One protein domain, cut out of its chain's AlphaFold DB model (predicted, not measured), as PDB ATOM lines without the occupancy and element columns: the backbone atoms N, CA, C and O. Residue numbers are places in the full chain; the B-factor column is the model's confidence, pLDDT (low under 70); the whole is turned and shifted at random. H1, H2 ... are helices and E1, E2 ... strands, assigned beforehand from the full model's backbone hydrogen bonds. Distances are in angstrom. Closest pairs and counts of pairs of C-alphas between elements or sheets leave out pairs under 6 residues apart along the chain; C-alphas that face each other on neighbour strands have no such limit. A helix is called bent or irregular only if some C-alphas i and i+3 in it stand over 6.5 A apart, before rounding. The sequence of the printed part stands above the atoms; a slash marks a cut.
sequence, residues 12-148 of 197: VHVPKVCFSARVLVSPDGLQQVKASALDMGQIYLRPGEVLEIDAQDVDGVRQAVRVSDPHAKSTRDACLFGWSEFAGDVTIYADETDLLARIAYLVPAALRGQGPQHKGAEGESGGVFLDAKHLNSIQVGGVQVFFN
ATOM      1  N   VAL A  12     122.181  85.146  58.357       81.81
ATOM      2  CA  VAL A  12     121.502  86.402  58.016       81.81
ATOM      3  C   VAL A  12     121.840  86.739  56.581       81.81
ATOM      4  O   VAL A  12     123.010  86.908  56.252       81.81
ATOM      5  N   HIS A  13     120.816  86.851  55.745       83.69
ATOM      6  CA  HIS A  13     120.956  87.134  54.324       83.69
ATOM      7  C   HIS A  13     120.422  88.531  53.999       83.69
ATOM      8  O   HIS A  13     119.290  88.872  54.350       83.69
ATOM      9  N   VAL A  14     121.239  89.332  53.318       81.75
ATOM     10  CA  VAL A  14     120.901  90.670  52.833       81.75
ATOM     11  C   VAL A  14     121.048  90.677  51.307       81.75
ATOM     12  O   VAL A  14     122.178  90.676  50.813       81.75
ATOM     13  N   PRO A  15     119.933  90.660  50.556       81.06
ATOM     14  CA  PRO A  15     119.985  90.543  49.106       81.06
ATOM     15  C   PRO A  15     120.288  91.876  48.413       81.06
ATOM     16  O   PRO A  15     119.806  92.924  48.852       81.06
ATOM     17  N   LYS A  16     120.977  91.804  47.267       80.25
ATOM     18  CA  LYS A  16     121.138  92.892  46.277       80.25
ATOM     19  C   LYS A  16     121.672  94.211  46.851       80.25
ATOM     20  O   LYS A  16     121.095  95.274  46.623       80.25
ATOM     21  N   VAL A  17     122.780  94.141  47.574       77.62
ATOM     22  CA  VAL A  17     123.496  95.307  48.101       77.62
ATOM     23  C   VAL A  17     124.631  95.682  47.148       77.62
ATOM     24  O   VAL A  17     125.386  94.821  46.704       77.62
ATOM     25  N   CYS A  18     124.765  96.969  46.838       80.00
ATOM     26  CA  CYS A  18     125.944  97.518  46.172       80.00
ATOM     27  C   CYS A  18     127.067  97.641  47.209       80.00
ATOM     28  O   CYS A  18     126.874  98.304  48.232       80.00
ATOM     29  N   PHE A  19     128.232  97.029  46.993       80.19
ATOM     30  CA  PHE A  19     129.300  97.072  47.991       80.19
ATOM     31  C   PHE A  19     130.704  97.060  47.386       80.19
ATOM     32  O   PHE A  19     130.957  96.555  46.295       80.19
ATOM     33  N   SER A  20     131.663  97.562  48.151       83.88
ATOM     34  CA  SER A  20     133.078  97.237  48.008       83.88
ATOM     35  C   SER A  20     133.557  96.493  49.239       83.88
ATOM     36  O   SER A  20     133.260  96.902  50.355       83.88
ATOM     37  N   ALA A  21     134.303  95.416  49.047       86.31
ATOM     38  CA  ALA A  21     134.871  94.638  50.130       86.31
ATOM     39  C   ALA A  21     136.393  94.655  50.037       86.31
ATOM     40  O   ALA A  21     136.970  94.646  48.949       86.31
ATOM     41  N   ARG A  22     137.059  94.700  51.184       85.75
ATOM     42  CA  ARG A  22     138.511  94.655  51.266       85.75
ATOM     43  C   ARG A  22     138.965  93.843  52.458       85.75
ATOM     44  O   ARG A  22     138.374  93.899  53.526       85.75
ATOM     45  N   VAL A  23     140.029  93.092  52.259       86.31
ATOM     46  CA  VAL A  23     140.702  92.305  53.272       86.31
ATOM     47  C   VAL A  23     142.050  92.951  53.569       86.31
ATOM     48  O   VAL A  23     142.827  93.251  52.660       86.31
ATOM     49  N   LEU A  24     142.317  93.158  54.854       86.44
ATOM     50  CA  LEU A  24     143.596  93.587  55.399       86.44
ATOM     51  C   LEU A  24     144.321  92.343  55.918       86.44
ATOM     52  O   LEU A  24     143.891  91.750  56.905       86.44
ATOM     53  N   VAL A  25     145.395  91.936  55.243       85.12
ATOM     54  CA  VAL A  25     146.180  90.727  55.560       85.12
ATOM     55  C   VAL A  25     147.641  91.050  55.823       85.12
ATOM     56  O   VAL A  25     148.094  92.137  55.488       85.12
ATOM     57  N   SER A  26     148.417  90.113  56.375       83.25
ATOM     58  CA  SER A  26     149.874  90.302  56.423       83.25
ATOM     59  C   SER A  26     150.472  90.335  55.004       83.25
ATOM     60  O   SER A  26     149.886  89.752  54.083       83.25
ATOM     61  N   PRO A  27     151.656  90.941  54.791       82.12
ATOM     62  CA  PRO A  27     152.257  91.039  53.461       82.12
ATOM     63  C   PRO A  27     152.498  89.663  52.835       82.12
ATOM     64  O   PRO A  27     152.184  89.443  51.665       82.12
ATOM     65  N   ASP A  28     152.938  88.707  53.653       81.50
ATOM     66  CA  ASP A  28     153.168  87.317  53.250       81.50
ATOM     67  C   ASP A  28     151.873  86.582  52.853       81.50
ATOM     68  O   ASP A  28     151.912  85.630  52.077       81.50
ATOM     69  N   GLY A  29     150.716  87.012  53.372       77.31
ATOM     70  CA  GLY A  29     149.409  86.416  53.077       77.31
ATOM     71  C   GLY A  29     148.756  86.934  51.797       77.31
ATOM     72  O   GLY A  29     147.844  86.298  51.271       77.31
ATOM     73  N   LEU A  30     149.219  88.066  51.258       83.44
ATOM     74  CA  LEU A  30     148.544  88.759  50.158       83.44
ATOM     75  C   LEU A  30     148.443  87.908  48.885       83.44
ATOM     76  O   LEU A  30     147.392  87.872  48.248       83.44
ATOM     77  N   GLN A  31     149.519  87.203  48.518       80.75
ATOM     78  CA  GLN A  31     149.513  86.342  47.327       80.75
ATOM     79  C   GLN A  31     148.598  85.129  47.505       80.75
ATOM     80  O   GLN A  31     147.879  84.769  46.576       80.75
ATOM     81  N   GLN A  32     148.575  84.543  48.705       79.94
ATOM     82  CA  GLN A  32     147.689  83.425  49.027       79.94
ATOM     83  C   GLN A  32     146.218  83.846  48.940       79.94
ATOM     84  O   GLN A  32     145.419  83.143  48.322       79.94
ATOM     85  N   VAL A  33     145.864  84.996  49.519       81.12
ATOM     86  CA  VAL A  33     144.495  85.529  49.476       81.12
ATOM     87  C   VAL A  33     144.084  85.861  48.048       81.12
ATOM     88  O   VAL A  33     142.994  85.484  47.631       81.12
ATOM     89  N   LYS A  34     144.970  86.498  47.273       81.06
ATOM     90  CA  LYS A  34     144.709  86.813  45.867       81.06
ATOM     91  C   LYS A  34     144.438  85.552  45.042       81.06
ATOM     92  O   LYS A  34     143.464  85.529  44.300       81.06
ATOM     93  N   ALA A  35     145.281  84.525  45.171       79.50
ATOM     94  CA  ALA A  35     145.103  83.265  44.451       79.50
ATOM     95  C   ALA A  35     143.809  82.556  44.879       79.50
ATOM     96  O   ALA A  35     142.981  82.228  44.040       79.50
ATOM     97  N   SER A  36     143.568  82.426  46.187       81.50
ATOM     98  CA  SER A  36     142.378  81.734  46.711       81.50
ATOM     99  C   SER A  36     141.071  82.434  46.306       81.50
ATOM    100  O   SER A  36     140.103  81.776  45.924       81.50
ATOM    101  N   ALA A  37     141.052  83.771  46.322       81.56
ATOM    102  CA  ALA A  37     139.891  84.548  45.901       81.56
ATOM    103  C   ALA A  37     139.596  84.380  44.402       81.56
ATOM    104  O   ALA A  37     138.436  84.220  44.032       81.56
ATOM    105  N   LEU A  38     140.629  84.411  43.552       79.31
ATOM    106  CA  LEU A  38     140.473  84.310  42.097       79.31
ATOM    107  C   LEU A  38     140.171  82.882  41.629       79.31
ATOM    108  O   LEU A  38     139.344  82.704  40.740       79.31
ATOM    109  N   ASP A  39     140.815  81.883  42.231       81.31
ATOM    110  CA  ASP A  39     140.755  80.497  41.761       81.31
ATOM    111  C   ASP A  39     139.603  79.715  42.401       81.31
ATOM    112  O   ASP A  39     139.001  78.853  41.762       81.31
ATOM    113  N   MET A  40     139.286  80.001  43.670       81.62
ATOM    114  CA  MET A  40     138.328  79.216  44.459       81.62
ATOM    115  C   MET A  40     137.096  80.012  44.894       81.62
ATOM    116  O   MET A  40     136.147  79.418  45.404       81.62
ATOM    117  N   GLY A  41     137.103  81.342  44.751       84.25
ATOM    118  CA  GLY A  41     136.069  82.197  45.342       84.25
ATOM    119  C   GLY A  41     136.047  82.119  46.873       84.25
ATOM    120  O   GLY A  41     135.007  82.346  47.487       84.25
ATOM    121  N   GLN A  42     137.171  81.759  47.500       86.81
ATOM    122  CA  GLN A  42     137.269  81.550  48.945       86.81
ATOM    123  C   GLN A  42     138.460  82.300  49.536       86.81
ATOM    124  O   GLN A  42     139.544  82.324  48.960       86.81
ATOM    125  N   ILE A  43     138.274  82.885  50.716       86.38
ATOM    126  CA  ILE A  43     139.328  83.572  51.466       86.38
ATOM    127  C   ILE A  43     139.351  83.024  52.887       86.38
ATOM    128  O   ILE A  43     138.316  82.957  53.536       86.38
ATOM    129  N   TYR A  44     140.534  82.672  53.386       86.19
ATOM    130  CA  TYR A  44     140.731  82.218  54.761       86.19
ATOM    131  C   TYR A  44     141.532  83.271  55.518       86.19
ATOM    132  O   TYR A  44     142.704  83.483  55.213       86.19
ATOM    133  N   LEU A  45     140.899  83.929  56.489       83.88
ATOM    134  CA  LEU A  45     141.537  84.962  57.300       83.88
ATOM    135  C   LEU A  45     142.218  84.354  58.513       83.88
ATOM    136  O   LEU A  45     141.598  83.621  59.282       83.88
ATOM    137  N   ARG A  46     143.491  84.684  58.704       80.81
ATOM    138  CA  ARG A  46     144.271  84.331  59.893       80.81
ATOM    139  C   ARG A  46     143.986  85.304  61.045       80.81
ATOM    140  O   ARG A  46     143.532  86.423  60.805       80.81
ATOM    141  N   PRO A  47     144.297  84.920  62.299       78.06
ATOM    142  CA  PRO A  47     144.196  85.834  63.434       78.06
ATOM    143  C   PRO A  47     144.941  87.152  63.170       78.06
ATOM    144  O   PRO A  47     146.134  87.152  62.865       78.06
ATOM    145  N   GLY A  48     144.227  88.273  63.287       74.75
ATOM    146  CA  GLY A  48     144.739  89.622  63.006       74.75
ATOM    147  C   GLY A  48     144.543  90.146  61.589       74.75
ATOM    148  O   GLY A  48     144.812  91.322  61.354       74.75
ATOM    149  N   GLU A  49     144.018  89.328  60.683       82.19
ATOM    150  CA  GLU A  49     143.521  89.779  59.386       82.19
ATOM    151  C   GLU A  49     142.061  90.253  59.523       82.19
ATOM    152  O   GLU A  49     141.319  89.795  60.397       82.19
ATOM    153  N   VAL A  50     141.651  91.222  58.705       84.12
ATOM    154  CA  VAL A  50     140.366  91.933  58.852       84.12
ATOM    155  C   VAL A  50     139.632  91.959  57.518       84.12
ATOM    156  O   VAL A  50     140.252  92.211  56.490       84.12
ATOM    157  N   LEU A  51     138.315  91.746  57.528       86.94
ATOM    158  CA  LEU A  51     137.435  92.006  56.384       86.94
ATOM    159  C   LEU A  51     136.671  93.308  56.616       86.94
ATOM    160  O   LEU A  51     136.087  93.510  57.672       86.94
ATOM    161  N   GLU A  52     136.610  94.166  55.615       85.25
ATOM    162  CA  GLU A  52     135.792  95.371  55.611       85.25
ATOM    163  C   GLU A  52     134.860  95.358  54.407       85.25
ATOM    164  O   GLU A  52     135.296  95.088  53.292       85.25
ATOM    165  N   ILE A  53     133.582  95.654  54.622       84.06
ATOM    166  CA  ILE A  53     132.546  95.709  53.588       84.06
ATOM    167  C   ILE A  53     131.908  97.088  53.653       84.06
ATOM    168  O   ILE A  53     131.216  97.400  54.613       84.06
ATOM    169  N   ASP A  54     132.136  97.918  52.650       80.19
ATOM    170  CA  ASP A  54     131.535  99.241  52.513       80.19
ATOM    171  C   ASP A  54     130.365  99.169  51.533       80.19
ATOM    172  O   ASP A  54     130.543  98.747  50.389       80.19
ATOM    173  N   ALA A  55     129.171  99.556  51.972       74.94
ATOM    174  CA  ALA A  55     128.016  99.647  51.092       74.94
ATOM    175  C   ALA A  55     128.112 100.935  50.260       74.94
ATOM    176  O   ALA A  55     128.060 102.049  50.787       74.94
ATOM    177  N   GLN A  56     128.246 100.784  48.943       69.56
ATOM    178  CA  GLN A  56     128.239 101.917  48.029       69.56
ATOM    179  C   GLN A  56     126.790 102.271  47.699       69.56
ATOM    180  O   GLN A  56     126.222 101.760  46.745       69.56
ATOM    181  N   ASP A  57     126.244 103.194  48.485       58.00
ATOM    182  CA  ASP A  57     125.088 104.025  48.140       58.00
ATOM    183  C   ASP A  57     123.700 103.357  48.210       58.00
ATOM    184  O   ASP A  57     123.230 102.682  47.296       58.00
ATOM    185  N   VAL A  58     122.996 103.666  49.302       50.66
ATOM    186  CA  VAL A  58     121.547 103.888  49.290       50.66
ATOM    187  C   VAL A  58     121.335 105.218  50.026       50.66
ATOM    188  O   VAL A  58     121.380 105.269  51.253       50.66
ATOM    189  N   ASP A  59     121.228 106.312  49.272       48.22
ATOM    190  CA  ASP A  59     120.965 107.683  49.744       48.22
ATOM    191  C   ASP A  59     122.030 108.312  50.673       48.22
ATOM    192  O   ASP A  59     121.719 108.981  51.661       48.22
ATOM    193  N   GLY A  60     123.314 108.171  50.319       49.06
ATOM    194  CA  GLY A  60     124.374 109.038  50.858       49.06
ATOM    195  C   GLY A  60     125.031 108.616  52.177       49.06
ATOM    196  O   GLY A  60     125.791 109.403  52.748       49.06
ATOM    197  N   VAL A  61     124.824 107.387  52.657       53.94
ATOM    198  CA  VAL A  61     125.518 106.876  53.851       53.94
ATOM    199  C   VAL A  61     126.543 105.809  53.462       53.94
ATOM    200  O   VAL A  61     126.191 104.661  53.212       53.94
ATOM    201  N   ARG A  62     127.831 106.183  53.439       59.16
ATOM    202  CA  ARG A  62     128.947 105.220  53.414       59.16
ATOM    203  C   ARG A  62     129.119 104.651  54.818       59.16
ATOM    204  O   ARG A  62     129.600 105.359  55.707       59.16
ATOM    205  N   GLN A  63     128.693 103.412  55.038       64.88
ATOM    206  CA  GLN A  63     128.914 102.716  56.302       64.88
ATOM    207  C   GLN A  63     129.630 101.392  56.036       64.88
ATOM    208  O   GLN A  63     129.122 100.515  55.340       64.88
ATOM    209  N   ALA A  64     130.820 101.261  56.621       68.69
ATOM    210  CA  ALA A  64     131.616 100.049  56.538       68.69
ATOM    211  C   ALA A  64     131.226  99.059  57.648       68.69
ATOM    212  O   ALA A  64     131.121  99.416  58.820       68.69
ATOM    213  N   VAL A  65     131.047  97.792  57.308       75.19
ATOM    214  CA  VAL A  65     131.039  96.680  58.258       75.19
ATOM    215  C   VAL A  65     132.467  96.168  58.364       75.19
ATOM    216  O   VAL A  65     133.019  95.687  57.380       75.19
ATOM    217  N   ARG A  66     133.075  96.273  59.546       80.06
ATOM    218  CA  ARG A  66     134.419  95.756  59.824       80.06
ATOM    219  C   ARG A  66     134.293  94.461  60.613       80.06
ATOM    220  O   ARG A  66     133.659  94.436  61.661       80.06
ATOM    221  N   VAL A  67     134.904  93.392  60.129       77.25
ATOM    222  CA  VAL A  67     134.959  92.088  60.787       77.25
ATOM    223  C   VAL A  67     136.402  91.804  61.165       77.25
ATOM    224  O   VAL A  67     137.258  91.658  60.295       77.25
ATOM    225  N   SER A  68     136.676  91.759  62.466       75.00
ATOM    226  CA  SER A  68     138.027  91.602  63.016       75.00
ATOM    227  C   SER A  68     138.047  90.588  64.153       75.00
ATOM    228  O   SER A  68     137.060  90.455  64.876       75.00
ATOM    229  N   ASP A  69     139.188  89.935  64.363       73.25
ATOM    230  CA  ASP A  69     139.441  89.126  65.557       73.25
ATOM    231  C   ASP A  69     139.844  90.030  66.750       73.25
ATOM    232  O   ASP A  69     140.894  90.670  66.698       73.25
ATOM    233  N   PRO A  70     139.071  90.088  67.850       62.69
ATOM    234  CA  PRO A  70     139.394  90.897  69.028       62.69
ATOM    235  C   PRO A  70     140.600  90.404  69.823       62.69
ATOM    236  O   PRO A  70     141.090  91.125  70.689       62.69
ATOM    237  N   HIS A  71     141.057  89.167  69.613       64.56
ATOM    238  CA  HIS A  71     142.309  88.695  70.205       64.56
ATOM    239  C   HIS A  71     143.538  89.131  69.402       64.56
ATOM    240  O   HIS A  71     144.667  88.992  69.888       64.56
ATOM    241  N   ALA A  72     143.347  89.707  68.214       66.81
ATOM    242  CA  ALA A  72     144.432  90.304  67.465       66.81
ATOM    243  C   ALA A  72     144.972  91.532  68.204       66.81
ATOM    244  O   ALA A  72     144.295  92.542  68.375       66.81
ATOM    245  N   LYS A  73     146.231  91.446  68.643       58.38
ATOM    246  CA  LYS A  73     146.883  92.516  69.413       58.38
ATOM    247  C   LYS A  73     147.134  93.799  68.605       58.38
ATOM    248  O   LYS A  73     147.390  94.828  69.216       58.38
ATOM    249  N   SER A  74     147.076  93.737  67.274       58.69
ATOM    250  CA  SER A  74     146.994  94.869  66.337       58.69
ATOM    251  C   SER A  74     146.968  94.345  64.894       58.69
ATOM    252  O   SER A  74     147.460  93.245  64.630       58.69
ATOM    253  N   THR A  75     146.453  95.139  63.951       59.81
ATOM    254  CA  THR A  75     146.725  94.970  62.514       59.81
ATOM    255  C   THR A  75     148.208  95.257  62.267       59.81
ATOM    256  O   THR A  75     148.611  96.409  62.125       59.81
ATOM    257  N   ARG A  76     149.054  94.223  62.309       55.41
ATOM    258  CA  ARG A  76     150.486  94.339  61.981       55.41
ATOM    259  C   ARG A  76     150.648  94.471  60.468       55.41
ATOM    260  O   ARG A  76     149.987  93.726  59.755       55.41
ATOM    261  N   ASP A  77     151.509  95.388  60.015       58.62
ATOM    262  CA  ASP A  77     151.975  95.568  58.624       58.62
ATOM    263  C   ASP A  77     150.961  95.126  57.552       58.62
ATOM    264  O   ASP A  77     151.215  94.224  56.759       58.62
ATOM    265  N   ALA A  78     149.763  95.712  57.567       70.44
ATOM    266  CA  ALA A  78     148.665  95.221  56.745       70.44
ATOM    267  C   ALA A  78     148.859  95.563  55.257       70.44
ATOM    268  O   ALA A  78     149.122  96.704  54.880       70.44
ATOM    269  N   CYS A  79     148.665  94.566  54.401       76.06
ATOM    270  CA  CYS A  79     148.511  94.677  52.960       76.06
ATOM    271  C   CYS A  79     147.033  94.565  52.579       76.06
ATOM    272  O   CYS A  79     146.269  93.815  53.188       76.06
ATOM    273  N   LEU A  80     146.640  95.313  51.550       79.81
ATOM    274  CA  LEU A  80     145.252  95.461  51.128       79.81
ATOM    275  C   LEU A  80     144.947  94.600  49.895       79.81
ATOM    276  O   LEU A  80     145.579  94.764  48.852       79.81
ATOM    277  N   PHE A  81     143.921  93.757  49.988       80.81
ATOM    278  CA  PHE A  81     143.256  93.139  48.839       80.81
ATOM    279  C   PHE A  81     141.801  93.599  48.808       80.81
ATOM    280  O   PHE A  81     141.146  93.565  49.837       80.81
ATOM    281  N   GLY A  82     141.269  94.032  47.668       83.38
ATOM    282  CA  GLY A  82     139.895  94.524  47.614       83.38
ATOM    283  C   GLY A  82     139.228  94.301  46.272       83.38
ATOM    284  O   GLY A  82     139.891  94.186  45.243       83.38
ATOM    285  N   TRP A  83     137.904  94.242  46.312       87.88
ATOM    286  CA  TRP A  83     137.039  94.110  45.153       87.88
ATOM    287  C   TRP A  83     135.775  94.947  45.338       87.88
ATOM    288  O   TRP A  83     135.451  95.424  46.427       87.88
ATOM    289  N   SER A  84     135.080  95.203  44.239       78.69
ATOM    290  CA  SER A  84     133.852  95.992  44.234       78.69
ATOM    291  C   SER A  84     132.816  95.292  43.382       78.69
ATOM    292  O   SER A  84     133.131  94.809  42.294       78.69
ATOM    293  N   GLU A  85     131.593  95.236  43.889       72.38
ATOM    294  CA  GLU A  85     130.461  94.602  43.241       72.38
ATOM    295  C   GLU A  85     129.300  95.592  43.183       72.38
ATOM    296  O   GLU A  85     128.883  96.170  44.189       72.38
ATOM    297  N   PHE A  86     128.782  95.810  41.975       66.38
ATOM    298  CA  PHE A  86     127.703  96.770  41.751       66.38
ATOM    299  C   PHE A  86     126.364  96.304  42.326       66.38
ATOM    300  O   PHE A  86     125.513  97.141  42.574       66.38
ATOM    301  N   ALA A  87     126.165  94.999  42.518       79.94
ATOM    302  CA  ALA A  87     125.034  94.430  43.243       79.94
ATOM    303  C   ALA A  87     125.334  92.963  43.556       79.94
ATOM    304  O   ALA A  87     125.520  92.177  42.628       79.94
ATOM    305  N   GLY A  88     125.325  92.597  44.834       78.50
ATOM    306  CA  GLY A  88     125.538  91.225  45.277       78.50
ATOM    307  C   GLY A  88     124.865  90.944  46.613       78.50
ATOM    308  O   GLY A  88     124.372  91.847  47.291       78.50
ATOM    309  N   ASP A  89     124.827  89.675  46.989       84.75
ATOM    310  CA  ASP A  89     124.222  89.250  48.246       84.75
ATOM    311  C   ASP A  89     125.276  89.178  49.349       84.75
ATOM    312  O   ASP A  89     126.385  88.692  49.135       84.75
ATOM    313  N   VAL A  90     124.923  89.618  50.556       83.44
ATOM    314  CA  VAL A  90     125.755  89.419  51.747       83.44
ATOM    315  C   VAL A  90     125.049  88.430  52.661       83.44
ATOM    316  O   VAL A  90     123.957  88.707  53.153       83.44
ATOM    317  N   THR A  91     125.667  87.274  52.898       84.81
ATOM    318  CA  THR A  91     125.132  86.236  53.785       84.81
ATOM    319  C   THR A  91     126.127  85.931  54.887       84.81
ATOM    320  O   THR A  91     127.249  85.522  54.624       84.81
ATOM    321  N   ILE A  92     125.718  86.094  56.137       82.06
ATOM    322  CA  ILE A  92     126.525  85.720  57.295       82.06
ATOM    323  C   ILE A  92     126.084  84.356  57.785       82.06
ATOM    324  O   ILE A  92     124.891  84.159  57.996       82.06
ATOM    325  N   TYR A  93     127.042  83.462  58.017       77.44
ATOM    326  CA  TYR A  93     126.800  82.148  58.595       77.44
ATOM    327  C   TYR A  93     127.269  82.107  60.047       77.44
ATOM    328  O   TYR A  93     128.365  82.569  60.374       77.44
ATOM    329  N   ALA A  94     126.433  81.521  60.895       69.69
ATOM    330  CA  ALA A  94     126.648  81.407  62.325       69.69
ATOM    331  C   ALA A  94     126.225  80.018  62.832       69.69
ATOM    332  O   ALA A  94     125.352  79.374  62.245       69.69
ATOM    333  N   ASP A  95     126.844  79.559  63.913       68.25
ATOM    334  CA  ASP A  95     126.518  78.322  64.623       68.25
ATOM    335  C   ASP A  95     125.889  78.576  66.006       68.25
ATOM    336  O   ASP A  95     125.566  79.702  66.379       68.25
ATOM    337  N   GLU A  96     125.684  77.502  66.773       63.19
ATOM    338  CA  GLU A  96     125.051  77.526  68.101       63.19
ATOM    339  C   GLU A  96     125.806  78.364  69.149       63.19
ATOM    340  O   GLU A  96     125.223  78.739  70.168       63.19
ATOM    341  N   THR A  97     127.088  78.660  68.921       65.88
ATOM    342  CA  THR A  97     127.933  79.454  69.830       65.88
ATOM    343  C   THR A  97     127.931  80.947  69.502       65.88
ATOM    344  O   THR A  97     128.422  81.771  70.280       65.88
ATOM    345  N   ASP A  98     127.342  81.310  68.368       66.12
ATOM    346  CA  ASP A  98     127.391  82.656  67.828       66.12
ATOM    347  C   ASP A  98     126.202  83.507  68.309       66.12
ATOM    348  O   ASP A  98     125.060  83.060  68.443       66.12
ATOM    349  N   LEU A  99     126.441  84.804  68.533       69.12
ATOM    350  CA  LEU A  99     125.406  85.766  68.940       69.12
ATOM    351  C   LEU A  99     124.569  86.238  67.741       69.12
ATOM    352  O   LEU A  99     124.445  87.441  67.485       69.12
ATOM    353  N   LEU A 100     123.979  85.295  67.001       69.38
ATOM    354  CA  LEU A 100     123.351  85.571  65.711       69.38
ATOM    355  C   LEU A 100     122.242  86.625  65.804       69.38
ATOM    356  O   LEU A 100     122.157  87.478  64.931       69.38
ATOM    357  N   ALA A 101     121.453  86.657  66.880       66.88
ATOM    358  CA  ALA A 101     120.419  87.680  67.068       66.88
ATOM    359  C   ALA A 101     120.988  89.115  67.083       66.88
ATOM    360  O   ALA A 101     120.376  90.040  66.548       66.88
ATOM    361  N   ARG A 102     122.183  89.304  67.658       69.12
ATOM    362  CA  ARG A 102     122.873  90.600  67.681       69.12
ATOM    363  C   ARG A 102     123.430  90.944  66.300       69.12
ATOM    364  O   ARG A 102     123.266  92.072  65.843       69.12
ATOM    365  N   ILE A 103     124.040  89.972  65.625       71.25
ATOM    366  CA  ILE A 103     124.592  90.124  64.270       71.25
ATOM    367  C   ILE A 103     123.477  90.439  63.258       71.25
ATOM    368  O   ILE A 103     123.604  91.364  62.459       71.25
ATOM    369  N   ALA A 104     122.352  89.729  63.352       71.38
ATOM    370  CA  ALA A 104     121.174  89.872  62.503       71.38
ATOM    371  C   ALA A 104     120.551  91.262  62.550       71.38
ATOM    372  O   ALA A 104     120.030  91.734  61.544       71.38
ATOM    373  N   TYR A 105     120.608  91.921  63.705       70.69
ATOM    374  CA  TYR A 105     120.137  93.291  63.842       70.69
ATOM    375  C   TYR A 105     121.140  94.296  63.264       70.69
ATOM    376  O   TYR A 105     120.765  95.234  62.563       70.69
ATOM    377  N   LEU A 106     122.427  94.096  63.552       69.38
ATOM    378  CA  LEU A 106     123.464  95.071  63.238       69.38
ATOM    379  C   LEU A 106     123.814  95.118  61.749       69.38
ATOM    380  O   LEU A 106     124.077  96.197  61.233       69.38
ATOM    381  N   VAL A 107     123.805  93.983  61.051       75.25
ATOM    382  CA  VAL A 107     124.351  93.885  59.688       75.25
ATOM    383  C   VAL A 107     123.447  94.509  58.628       75.25
ATOM    384  O   VAL A 107     123.930  95.366  57.889       75.25
ATOM    385  N   PRO A 108     122.143  94.181  58.550       74.00
ATOM    386  CA  PRO A 108     121.245  94.859  57.625       74.00
ATOM    387  C   PRO A 108     121.134  96.354  57.936       74.00
ATOM    388  O   PRO A 108     121.042  97.155  57.013       74.00
ATOM    389  N   ALA A 109     121.166  96.739  59.218       70.56
ATOM    390  CA  ALA A 109     121.162  98.142  59.615       70.56
ATOM    391  C   ALA A 109     122.438  98.857  59.146       70.56
ATOM    392  O   ALA A 109     122.339  99.928  58.558       70.56
ATOM    393  N   ALA A 110     123.616  98.254  59.327       70.25
ATOM    394  CA  ALA A 110     124.890  98.805  58.866       70.25
ATOM    395  C   ALA A 110     124.938  98.977  57.347       70.25
ATOM    396  O   ALA A 110     125.255 100.051  56.856       70.25
ATOM    397  N   LEU A 111     124.562  97.936  56.598       72.25
ATOM    398  CA  LEU A 111     124.559  97.964  55.134       72.25
ATOM    399  C   LEU A 111     123.526  98.949  54.557       72.25
ATOM    400  O   LEU A 111     123.631  99.332  53.400       72.25
ATOM    401  N   ARG A 112     122.533  99.363  55.356       69.00
ATOM    402  CA  ARG A 112     121.524 100.375  54.999       69.00
ATOM    403  C   ARG A 112     121.820 101.765  55.572       69.00
ATOM    404  O   ARG A 112     120.965 102.640  55.478       69.00
ATOM    405  N   GLY A 113     122.963 101.970  56.229       63.41
ATOM    406  CA  GLY A 113     123.296 103.255  56.855       63.41
ATOM    407  C   GLY A 113     122.481 103.601  58.113       63.41
ATOM    408  O   GLY A 113     122.468 104.749  58.548       63.41
ATOM    409  N   GLN A 114     121.772 102.629  58.691       62.78
ATOM    410  CA  GLN A 114     120.881 102.767  59.852       62.78
ATOM    411  C   GLN A 114     121.472 102.157  61.139       62.78
ATOM    412  O   GLN A 114     120.782 102.048  62.154       62.78
ATOM    413  N   GLY A 115     122.735 101.714  61.110       58.47
ATOM    414  CA  GLY A 115     123.388 101.053  62.240       58.47
ATOM    415  C   GLY A 115     123.863 102.036  63.322       58.47
ATOM    416  O   GLY A 115     124.252 103.161  63.001       58.47
ATOM    417  N   PRO A 116     123.893 101.630  64.609       55.41
ATOM    418  CA  PRO A 116     124.509 102.436  65.657       55.41
ATOM    419  C   PRO A 116     125.985 102.673  65.315       55.41
ATOM    420  O   PRO A 116     126.757 101.728  65.165       55.41
ATOM    421  N   GLN A 117     126.376 103.942  65.177       55.12
ATOM    422  CA  GLN A 117     127.765 104.307  64.918       55.12
ATOM    423  C   GLN A 117     128.607 103.966  66.147       55.12
ATOM    424  O   GLN A 117     128.483 104.600  67.200       55.12
ATOM    425  N   HIS A 118     129.486 102.976  66.025       50.75
ATOM    426  CA  HIS A 118     130.519 102.766  67.025       50.75
ATOM    427  C   HIS A 118     131.654 103.756  66.753       50.75
ATOM    428  O   HIS A 118     132.290 103.714  65.703       50.75
ATOM    429  N   LYS A 119     131.903 104.674  67.697       44.44
ATOM    430  CA  LYS A 119     133.122 105.492  67.693       44.44
ATOM    431  C   LYS A 119     134.308 104.550  67.903       44.44
ATOM    432  O   LYS A 119     134.542 104.113  69.027       44.44
ATOM    433  N   GLY A 120     135.009 104.206  66.828       44.31
ATOM    434  CA  GLY A 120     136.304 103.540  66.927       44.31
ATOM    435  C   GLY A 120     137.317 104.423  67.661       44.31
ATOM    436  O   GLY A 120     137.178 105.650  67.702       44.31
ATOM    437  N   ALA A 121     138.335 103.797  68.250       37.84
ATOM    438  CA  ALA A 121     139.565 104.503  68.580       37.84
ATOM    439  C   ALA A 121     140.187 104.984  67.257       37.84
ATOM    440  O   ALA A 121     140.293 104.199  66.323       37.84
ATOM    441  N   GLU A 122     140.545 106.267  67.194       43.09
ATOM    442  CA  GLU A 122     141.186 106.926  66.044       43.09
ATOM    443  C   GLU A 122     140.309 107.106  64.793       43.09
ATOM    444  O   GLU A 122     140.476 106.431  63.791       43.09
ATOM    445  N   GLY A 123     139.409 108.096  64.824       40.09
ATOM    446  CA  GLY A 123     139.057 108.922  63.653       40.09
ATOM    447  C   GLY A 123     138.399 108.271  62.424       40.09
ATOM    448  O   GLY A 123     138.014 109.004  61.515       40.09
ATOM    449  N   GLU A 124     138.230 106.952  62.371       47.28
ATOM    450  CA  GLU A 124     137.675 106.249  61.217       47.28
ATOM    451  C   GLU A 124     136.144 106.155  61.283       47.28
ATOM    452  O   GLU A 124     135.524 105.866  62.310       47.28
ATOM    453  N   SER A 125     135.531 106.448  60.141       48.66
ATOM    454  CA  SER A 125     134.100 106.584  59.897       48.66
ATOM    455  C   SER A 125     133.272 105.367  60.323       48.66
ATOM    456  O   SER A 125     133.368 104.299  59.731       48.66
ATOM    457  N   GLY A 126     132.381 105.585  61.296       52.62
ATOM    458  CA  GLY A 126     130.975 105.155  61.293       52.62
ATOM    459  C   GLY A 126     130.623 103.667  61.216       52.62
ATOM    460  O   GLY A 126     129.436 103.371  61.140       52.62
ATOM    461  N   GLY A 127     131.577 102.741  61.224       58.97
ATOM    462  CA  GLY A 127     131.304 101.342  60.915       58.97
ATOM    463  C   GLY A 127     130.647 100.511  62.022       58.97
ATOM    464  O   GLY A 127     130.679 100.860  63.205       58.97
ATOM    465  N   VAL A 128     130.069  99.374  61.630       67.69
ATOM    466  CA  VAL A 128     129.647  98.312  62.557       67.69
ATOM    467  C   VAL A 128     130.758  97.279  62.658       67.69
ATOM    468  O   VAL A 128     131.212  96.750  61.647       67.69
ATOM    469  N   PHE A 129     131.178  96.985  63.887       71.44
ATOM    470  CA  PHE A 129     132.216  96.002  64.170       71.44
ATOM    471  C   PHE A 129     131.580  94.651  64.482       71.44
ATOM    472  O   PHE A 129     130.769  94.537  65.406       71.44
ATOM    473  N   LEU A 130     131.963  93.633  63.721       74.00
ATOM    474  CA  LEU A 130     131.643  92.245  63.995       74.00
ATOM    475  C   LEU A 130     132.881  91.529  64.533       74.00
ATOM    476  O   LEU A 130     133.990  91.683  64.021       74.00
ATOM    477  N   ASP A 131     132.662  90.739  65.575       73.38
ATOM    478  CA  ASP A 131     133.679  89.905  66.197       73.38
ATOM    479  C   ASP A 131     133.735  88.553  65.480       73.38
ATOM    480  O   ASP A 131     132.768  87.787  65.508       73.38
ATOM    481  N   ALA A 132     134.877  88.262  64.856       72.12
ATOM    482  CA  ALA A 132     135.105  87.013  64.139       72.12
ATOM    483  C   ALA A 132     135.050  85.756  65.037       72.12
ATOM    484  O   ALA A 132     134.837  84.661  64.530       72.12
ATOM    485  N   LYS A 133     135.178  85.864  66.368       69.19
ATOM    486  CA  LYS A 133     134.989  84.716  67.283       69.19
ATOM    487  C   LYS A 133     133.585  84.146  67.226       69.19
ATOM    488  O   LYS A 133     133.397  82.957  67.458       69.19
ATOM    489  N   HIS A 134     132.627  85.021  66.944       69.12
ATOM    490  CA  HIS A 134     131.210  84.707  66.884       69.12
ATOM    491  C   HIS A 134     130.715  84.596  65.435       69.12
ATOM    492  O   HIS A 134     129.529  84.801  65.174       69.12
ATOM    493  N   LEU A 135     131.630  84.377  64.482       74.50
ATOM    494  CA  LEU A 135     131.338  84.273  63.058       74.50
ATOM    495  C   LEU A 135     132.233  83.228  62.400       74.50
ATOM    496  O   LEU A 135     133.444  83.393  62.321       74.50
ATOM    497  N   ASN A 136     131.631  82.181  61.846       77.81
ATOM    498  CA  ASN A 136     132.379  81.156  61.114       77.81
ATOM    499  C   ASN A 136     132.791  81.617  59.717       77.81
ATOM    500  O   ASN A 136     133.938  81.463  59.293       77.81
ATOM    501  N   SER A 137     131.830  82.160  58.972       84.75
ATOM    502  CA  SER A 137     132.078  82.657  57.626       84.75
ATOM    503  C   SER A 137     131.056  83.704  57.218       84.75
ATOM    504  O   SER A 137     129.949  83.782  57.752       84.75
ATOM    505  N   ILE A 138     131.438  84.507  56.238       86.50
ATOM    506  CA  ILE A 138     130.569  85.463  55.572       86.50
ATOM    507  C   ILE A 138     130.754  85.317  54.070       86.50
ATOM    508  O   ILE A 138     131.867  85.293  53.557       86.50
ATOM    509  N   GLN A 139     129.651  85.199  53.358       87.12
ATOM    510  CA  GLN A 139     129.608  85.287  51.916       87.12
ATOM    511  C   GLN A 139     129.311  86.729  51.522       87.12
ATOM    512  O   GLN A 139     128.362  87.335  52.017       87.12
ATOM    513  N   VAL A 140     130.146  87.270  50.647       85.69
ATOM    514  CA  VAL A 140     130.098  88.649  50.174       85.69
ATOM    515  C   VAL A 140     130.131  88.599  48.653       85.69
ATOM    516  O   VAL A 140     131.181  88.370  48.046       85.69
ATOM    517  N   GLY A 141     128.951  88.724  48.048       85.31
ATOM    518  CA  GLY A 141     128.739  88.445  46.634       85.31
ATOM    519  C   GLY A 141     129.097  87.000  46.291       85.31
ATOM    520  O   GLY A 141     128.619  86.048  46.916       85.31
ATOM    521  N   GLY A 142     129.977  86.837  45.303       83.88
ATOM    522  CA  GLY A 142     130.487  85.530  44.874       83.88
ATOM    523  C   GLY A 142     131.589  84.924  45.752       83.88
ATOM    524  O   GLY A 142     131.999  83.798  45.486       83.88
ATOM    525  N   VAL A 143     132.088  85.640  46.767       85.38
ATOM    526  CA  VAL A 143     133.256  85.216  47.559       85.38
ATOM    527  C   VAL A 143     132.842  84.791  48.963       85.38
ATOM    528  O   VAL A 143     132.176  85.545  49.673       85.38
ATOM    529  N   GLN A 144     133.274  83.608  49.401       88.25
ATOM    530  CA  GLN A 144     133.109  83.151  50.779       88.25
ATOM    531  C   GLN A 144     134.376  83.413  51.596       88.25
ATOM    532  O   GLN A 144     135.464  82.953  51.262       88.25
ATOM    533  N   VAL A 145     134.231  84.137  52.699       88.12
ATOM    534  CA  VAL A 145     135.315  84.469  53.621       88.12
ATOM    535  C   VAL A 145     135.144  83.659  54.901       88.12
ATOM    536  O   VAL A 145     134.132  83.782  55.586       88.12
ATOM    537  N   PHE A 146     136.135  82.838  55.225       87.19
ATOM    538  CA  PHE A 146     136.220  82.045  56.444       87.19
ATOM    539  C   PHE A 146     137.107  82.742  57.466       87.19
ATOM    540  O   PHE A 146     138.216  83.180  57.149       87.19
ATOM    541  N   PHE A 147     136.641  82.796  58.708       83.12
ATOM    542  CA  PHE A 147     137.423  83.311  59.821       83.12
ATOM    543  C   PHE A 147     138.079  82.132  60.523       83.12
ATOM    544  O   PHE A 147     137.397  81.228  61.012       83.12
ATOM    545  N   ASN A 148     139.411  82.096  60.540       72.62
ATOM    546  CA  ASN A 148     140.119  81.019  61.205       72.62
ATOM    547  C   ASN A 148     139.935  81.184  62.716       72.62
ATOM    548  O   ASN A 148     140.632  81.973  63.357       72.62
TER     549      ASN A 148
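AT A GLANCE: This is residues 12 to 148 of the 197 residues of an uncharacterized protein of Methylobacterium gossipiicola (UniProt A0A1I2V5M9). One twisted sheet of eight strands folds back on itself into two leaves that face each other, E2, E8 and E7 opposite E1, E3, E4 and E6, with the long bent strand E5 as the hinge. The fold is not closed into a ring, for the edge strands E2 and E6 stay apart, and H1 and H2 pack on opposite faces of the sheet. The printed part has 137 residues, with two named helices and eight named strands in the order E1 H1 E2 E3 E4 E5 H2 E6 E7 E8; across the mixed sheet the order is E2 E8 E7 E5 E1 E3 E4 E6. The class is mixed, helices and strands, and the whole is compact, with a radius of gyration of the C-alphas of 13.9 A and spans of 37 by 34 by 30 A.

IN THESE COORDINATES: The longest strand, E5, covers residues 79 to 93, 25.7 A, and bends by 117 degrees at residue 87. E1, residues 12 to 25, 25.2 A, begins with C-alpha 12 at (121.502, 86.402, 58.016) and bends by 116 degrees at residue 15. E3 is residues 50 to 55, 16.5 A, and E4 residues 64 to 68, 12.4 A. E2 is residues 42 to 45, E6 residues 128 to 131, E7 residues 137 to 140, and E8 residues 143 to 147, ending with C-alpha 147 at (137.423, 83.311, 59.821). H1, residues 27 to 40, 20.4 A, is irregular, with C-alphas 28 and 31 7.0 A apart; H2, residues 100 to 111, 16.3 A, is only just irregular, with C-alphas 105 and 108 6.51 A apart.

HOW THE PARTS SIT: E5 is antiparallel to E1, N 83 to O 21 2.8 A, and to E7, N 139 to O 91 2.7 A. E1 and E3 are antiparallel, N 52 to O 22 2.7 A. The hairpin E3 and E4 has N 65 to O 53 at 2.7 A, and the hairpin E7 and E8 has N 145 to O 138 at 2.8 A. E4 and E6 are parallel, N 130 to O 66 2.8 A, as are E2 and E8, N 146 to O 43 2.8 A. H1 is on the sheet at a height of 7.5 A, along E1 at 1 degree on the local plane; its closest C-alphas to E5 are Pro 27 and Cys 79, 5.2 A. H2 is on the opposite face; its closest C-alphas to E1 are Ala 104 and Val 12, 5.7 A. O i to N i+4 pairs are within hydrogen-bond range in 8 of 10 cases in H1 and 6 of 8 in H2.

THE WHOLE: The C-alphas farthest apart, those of Asp 28 and Asp 59, are 38.3 A from each other. The printed part has no cut. The link from H2 to E6, residues 112 to 127, is long. Mean pLDDT of the printed part is 73.1; 47 residues are under 70, among them residues 56 to 64, 70 to 77, 94 to 102 and 112 to 128.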